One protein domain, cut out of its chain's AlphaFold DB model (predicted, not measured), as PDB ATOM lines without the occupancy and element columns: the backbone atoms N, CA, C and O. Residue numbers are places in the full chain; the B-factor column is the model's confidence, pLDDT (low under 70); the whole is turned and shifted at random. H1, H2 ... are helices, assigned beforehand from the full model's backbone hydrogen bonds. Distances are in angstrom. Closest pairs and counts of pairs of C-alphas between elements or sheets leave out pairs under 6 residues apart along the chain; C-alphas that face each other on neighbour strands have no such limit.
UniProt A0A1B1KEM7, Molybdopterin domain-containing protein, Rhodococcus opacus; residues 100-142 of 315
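Overview. This is residues 100 to 142 of the 315 residues of the protein "Molybdopterin domain-containing protein" of Rhodococcus opacus (UniProt A0A1B1KEM7). The domain has little regular structure: three short helices, H1, H2 and H3, follow one another along an open chain, and a long stretch without a named element, residues 120 to 142, folds back on itself, pairing residues 127 to 128 with 137 to 138, antiparallel. The printed part has 43 residues, 14 of them in named helices, with no named strand; the class is all helix. It is only just compact, close to loose, with a radius of gyration of the C-alphas of 11.0 A and spans of 31 by 24 by 14 A.

Along the chain. H1, residues 100 to 103, begins at C-alpha 100 (232.297, 238.185, 177.826) and is 5.3 A long. H2, residues 106 to 109, is 5.0 A long. H3, residues 114 to 119, is 8.6 A long and ends at C-alpha 119 (231.706, 235.573, 165.889).

Arrangement. H1 is apart from H2 and H3. H2 and H3 are close but not clearly touching; their closest C-alphas, Leu 109 and Leu 117, are 7.4 A apart. In H3 every O i to N i+4 pair is within hydrogen-bond range; H1 and H2 are too short for such a pair.

Size, cuts and confidence. The C-alphas farthest apart, Cys 111 and Asp 142, are 31.7 A apart. Residues 110 to 116, of which 114 to 116 belong to H3, stand free. Both links are tight. The printed part has no cut, and no printed residue is under 70 in pLDDT.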
ATOM      1  N   PHE A 100     233.404 238.642 178.667       97.44
ATOM      2  CA  PHE A 100     232.297 238.185 177.826       97.44
ATOM      3  C   PHE A 100     231.469 237.140 178.583       97.44
ATOM      4  O   PHE A 100     230.275 237.331 178.796       97.44
ATOM      5  N   PHE A 101     232.120 236.102 179.104       97.81
ATOM      6  CA  PHE A 101     231.450 235.022 179.832       97.81
ATOM      7  C   PHE A 101     230.862 235.435 181.189       97.81
ATOM      8  O   PHE A 101     229.913 234.816 181.657       97.81
ATOM      9  N   ALA A 102     231.380 236.499 181.804       97.44
ATOM     10  CA  ALA A 102     230.794 237.094 183.002       97.44
ATOM     11  C   ALA A 102     229.526 237.918 182.709       97.44
ATOM     12  O   ALA A 102     228.725 238.140 183.614       97.44
ATOM     13  N   ARG A 103     229.360 238.406 181.470       97.38
ATOM     14  CA  ARG A 103     228.190 239.194 181.045       97.38
ATOM     15  C   ARG A 103     227.052 238.329 180.517       97.38
ATOM     16  O   ARG A 103     225.906 238.691 180.745       97.38
ATOM     17  N   HIS A 104     227.376 237.241 179.822       97.12
ATOM     18  CA  HIS A 104     226.393 236.379 179.173       97.12
ATOM     19  C   HIS A 104     226.213 235.080 179.954       97.12
ATOM     20  O   HIS A 104     227.159 234.310 180.146       97.12
ATOM     21  N   SER A 105     224.981 234.823 180.390       97.94
ATOM     22  CA  SER A 105     224.651 233.557 181.048       97.94
ATOM     23  C   SER A 105     224.651 232.407 180.041       97.94
ATOM     24  O   SER A 105     224.405 232.608 178.857       97.94
ATOM     25  N   ILE A 106     224.854 231.174 180.501       97.31
ATOM     26  CA  ILE A 106     224.811 229.996 179.620       97.31
ATOM     27  C   ILE A 106     223.441 229.866 178.942       97.31
ATOM     28  O   ILE A 106     223.380 229.541 177.766       97.31
ATOM     29  N   ALA A 107     222.355 230.164 179.661       97.44
ATOM     30  CA  ALA A 107     221.002 230.124 179.107       97.44
ATOM     31  C   ALA A 107     220.768 231.193 178.026       97.44
ATOM     32  O   ALA A 107     219.983 230.975 177.116       97.44
ATOM     33  N   GLU A 108     221.437 232.341 178.129       96.25
ATOM     34  CA  GLU A 108     221.406 233.379 177.098       96.25
ATOM     35  C   GLU A 108     222.232 232.966 175.878       96.25
ATOM     36  O   GLU A 108     221.743 233.066 174.759       96.25
ATOM     37  N   LEU A 109     223.445 232.440 176.093       94.94
ATOM     38  CA  LEU A 109     224.298 231.927 175.015       94.94
ATOM     39  C   LEU A 109     223.596 230.828 174.200       94.94
ATOM     40  O   LEU A 109     223.734 230.804 172.984       94.94
ATOM     41  N   ASP A 110     222.811 229.969 174.856       94.50
ATOM     42  CA  ASP A 110     222.026 228.892 174.228       94.50
ATOM     43  C   ASP A 110     220.894 229.404 173.312       94.50
ATOM     44  O   ASP A 110     220.369 228.663 172.489       94.50
ATOM     45  N   CYS A 111     220.510 230.681 173.430       93.19
ATOM     46  CA  CYS A 111     219.512 231.311 172.562       93.19
ATOM     47  C   CYS A 111     220.102 231.931 171.285       93.19
ATOM     48  O   CYS A 111     219.336 232.462 170.480       93.19
ATOM     49  N   HIS A 112     221.423 231.900 171.104       90.75
ATOM     50  CA  HIS A 112     222.103 232.414 169.915       90.75
ATOM     51  C   HIS A 112     222.561 231.273 169.000       90.75
ATOM     52  O   HIS A 112     222.954 230.210 169.479       90.75
ATOM     53  N   SER A 113     222.597 231.494 167.685       89.69
ATOM     54  CA  SER A 113     223.159 230.503 166.767       89.69
ATOM     55  C   SER A 113     224.648 230.300 166.951       89.69
ATOM     56  O   SER A 113     225.406 231.168 167.393       89.69
ATOM     57  N   GLU A 114     225.084 229.154 166.441       88.94
ATOM     58  CA  GLU A 114     226.484 228.791 166.280       88.94
ATOM     59  C   GLU A 114     227.292 229.863 165.538       88.94
ATOM     60  O   GLU A 114     228.450 230.099 165.881       88.94
ATOM     61  N   HIS A 115     226.694 230.551 164.556       87.62
ATOM     62  CA  HIS A 115     227.390 231.620 163.846       87.62
ATOM     63  C   HIS A 115     227.624 232.810 164.770       87.62
ATOM     64  O   HIS A 115     228.762 233.258 164.885       87.62
ATOM     65  N   TRP A 116     226.590 233.290 165.466       91.50
ATOM     66  CA  TRP A 116     226.753 234.389 166.418       91.50
ATOM     67  C   TRP A 116     227.774 234.027 167.500       91.50
ATOM     68  O   TRP A 116     228.675 234.820 167.770       91.50
ATOM     69  N   LEU A 117     227.694 232.813 168.056       92.69
ATOM     70  CA  LEU A 117     228.638 232.307 169.056       92.69
ATOM     71  C   LEU A 117     230.074 232.279 168.514       92.69
ATOM     72  O   LEU A 117     230.995 232.751 169.182       92.69
ATOM     73  N   GLY A 118     230.269 231.795 167.284       90.38
ATOM     74  CA  GLY A 118     231.568 231.788 166.610       90.38
ATOM     75  C   GLY A 118     232.140 233.192 166.386       90.38
ATOM     76  O   GLY A 118     233.345 233.401 166.544       90.38
ATOM     77  N   GLN A 119     231.285 234.182 166.102       90.62
ATOM     78  CA  GLN A 119     231.706 235.573 165.889       90.62
ATOM     79  C   GLN A 119     232.122 236.315 167.167       90.62
ATOM     80  O   GLN A 119     232.703 237.397 167.083       90.62
ATOM     81  N   GLN A 120     231.926 235.732 168.355       93.44
ATOM     82  CA  GLN A 120     232.449 236.310 169.605       93.44
ATOM     83  C   GLN A 120     233.978 236.185 169.707       93.44
ATOM     84  O   GLN A 120     234.630 236.854 170.517       93.44
ATOM     85  N   GLY A 121     234.572 235.371 168.833       93.50
ATOM     86  CA  GLY A 121     236.006 235.249 168.653       93.50
ATOM     87  C   GLY A 121     236.647 234.211 169.564       93.50
ATOM     88  O   GLY A 121     236.004 233.441 170.273       93.50
ATOM     89  N   ARG A 122     237.980 234.173 169.534       95.12
ATOM     90  CA  ARG A 122     238.748 233.098 170.168       95.12
ATOM     91  C   ARG A 122     238.644 233.156 171.694       95.12
ATOM     92  O   ARG A 122     238.975 234.187 172.286       95.12
ATOM     93  N   ILE A 123     238.280 232.035 172.320       96.00
ATOM     94  CA  ILE A 123     238.341 231.853 173.777       96.00
ATOM     95  C   ILE A 123     239.794 232.006 174.240       96.00
ATOM     96  O   ILE A 123     240.722 231.446 173.650       96.00
ATOM     97  N   THR A 124     239.997 232.814 175.277       96.56
ATOM     98  CA  THR A 124     241.334 233.268 175.694       96.56
ATOM     99  C   THR A 124     241.877 232.596 176.947       96.56
ATOM    100  O   THR A 124     243.091 232.579 177.126       96.56
ATOM    101  N   HIS A 125     241.001 232.050 177.791       97.44
ATOM    102  CA  HIS A 125     241.342 231.452 179.079       97.44
ATOM    103  C   HIS A 125     240.620 230.109 179.220       97.44
ATOM    104  O   HIS A 125     239.556 229.939 178.617       97.44
ATOM    105  N   PRO A 126     241.156 229.160 180.003       98.12
ATOM    106  CA  PRO A 126     240.360 228.044 180.483       98.12
ATOM    107  C   PRO A 126     239.142 228.575 181.244       98.12
ATOM    108  O   PRO A 126     239.242 229.510 182.039       98.12
ATOM    109  N   MET A 127     237.986 227.978 180.975       97.94
ATOM    110  CA  MET A 127     236.713 228.374 181.565       97.94
ATOM    111  C   MET A 127     236.056 227.153 182.201       97.94
ATOM    112  O   MET A 127     236.135 226.050 181.660       97.94
ATOM    113  N   VAL A 128     235.375 227.340 183.328       97.94
ATOM    114  CA  VAL A 128     234.685 226.272 184.055       97.94
ATOM    115  C   VAL A 128     233.263 226.687 184.395       97.94
ATOM    116  O   VAL A 128     233.003 227.818 184.794       97.94
ATOM    117  N   LYS A 129     232.321 225.752 184.275       97.25
ATOM    118  CA  LYS A 129     230.988 225.892 184.859       97.25
ATOM    119  C   LYS A 129     230.939 225.073 186.145       97.25
ATOM    120  O   LYS A 129     230.954 223.844 186.100       97.25
ATOM    121  N   ARG A 130     230.865 225.739 187.297       96.38
ATOM    122  CA  ARG A 130     230.727 225.064 188.597       96.38
ATOM    123  C   ARG A 130     229.301 224.509 188.788       96.38
ATOM    124  O   ARG A 130     228.357 225.018 188.173       96.38
ATOM    125  N   PRO A 131     229.104 223.476 189.631       96.50
ATOM    126  CA  PRO A 131     227.772 222.960 189.947       96.50
ATOM    127  C   PRO A 131     226.815 224.068 190.409       96.50
ATOM    128  O   PRO A 131     227.156 224.869 191.273       96.50
ATOM    129  N   GLY A 132     225.620 224.126 189.815       96.88
ATOM    130  CA  GLY A 132     224.629 225.178 190.088       96.88
ATOM    131  C   GLY A 132     224.941 226.557 189.484       96.88
ATOM    132  O   GLY A 132     224.100 227.448 189.575       96.88
ATOM    133  N   GLY A 133     226.102 226.739 188.848       96.88
ATOM    134  CA  GLY A 133     226.491 227.988 188.197       96.88
ATOM    135  C   GLY A 133     225.691 228.276 186.923       96.88
ATOM    136  O   GLY A 133     225.344 227.364 186.165       96.88
ATOM    137  N   THR A 134     225.421 229.560 186.684       98.06
ATOM    138  CA  THR A 134     224.693 230.067 185.504       98.06
ATOM    139  C   THR A 134     225.604 230.689 184.444       98.06
ATOM    140  O   THR A 134     225.148 230.940 183.333       98.06
ATOM    141  N   HIS A 135     226.875 230.923 184.776       98.44
ATOM    142  CA  HIS A 135     227.892 231.529 183.915       98.44
ATOM    143  C   HIS A 135     229.150 230.655 183.907       98.44
ATOM    144  O   HIS A 135     229.335 229.812 184.789       98.44
ATOM    145  N   TYR A 136     230.010 230.869 182.913       98.19
ATOM    146  CA  TYR A 136     231.363 230.326 182.928       98.19
ATOM    147  C   TYR A 136     232.287 231.234 183.746       98.19
ATOM    148  O   TYR A 136     232.257 232.456 183.609       98.19
ATOM    149  N   GLU A 137     233.141 230.627 184.558       97.88
ATOM    150  CA  GLU A 137     234.130 231.303 185.396       97.88
ATOM    151  C   GLU A 137     235.538 231.021 184.852       97.88
ATOM    152  O   GLU A 137     235.807 229.889 184.440       97.88
ATOM    153  N   PRO A 138     236.443 232.013 184.800       98.12
ATOM    154  CA  PRO A 138     237.820 231.768 184.393       98.12
ATOM    155  C   PRO A 138     238.548 230.927 185.447       98.12
ATOM    156  O   PRO A 138     238.322 231.082 186.647       98.12
ATOM    157  N   ILE A 139     239.439 230.057 184.986       98.25
ATOM    158  CA  ILE A 139     240.253 229.182 185.829       98.25
ATOM    159  C   ILE A 139     241.684 229.129 185.273       98.25
ATOM    160  O   ILE A 139     241.896 229.290 184.069       98.25
ATOM    161  N   GLU A 140     242.677 228.918 186.135       98.00
ATOM    162  CA  GLU A 140     244.071 228.784 185.700       98.00
ATOM    163  C   GLU A 140     244.331 227.419 185.048       98.00
ATOM    164  O   GLU A 140     243.653 226.433 185.338       98.00
ATOM    165  N   TRP A 141     245.350 227.338 184.185       98.06
ATOM    166  CA  TRP A 141     245.695 226.096 183.478       98.06
ATOM    167  C   TRP A 141     245.988 224.925 184.421       98.06
ATOM    168  O   TRP A 141     245.476 223.830 184.196       98.06
ATOM    169  N   ASP A 142     246.761 225.150 185.487       98.44
ATOM    170  CA  ASP A 142     247.097 224.098 186.455       98.44
ATOM    171  C   ASP A 142     245.845 223.550 187.151       98.44
ATOM    172  O   ASP A 142     245.710 222.342 187.347       98.44
TER     173      ASP A 142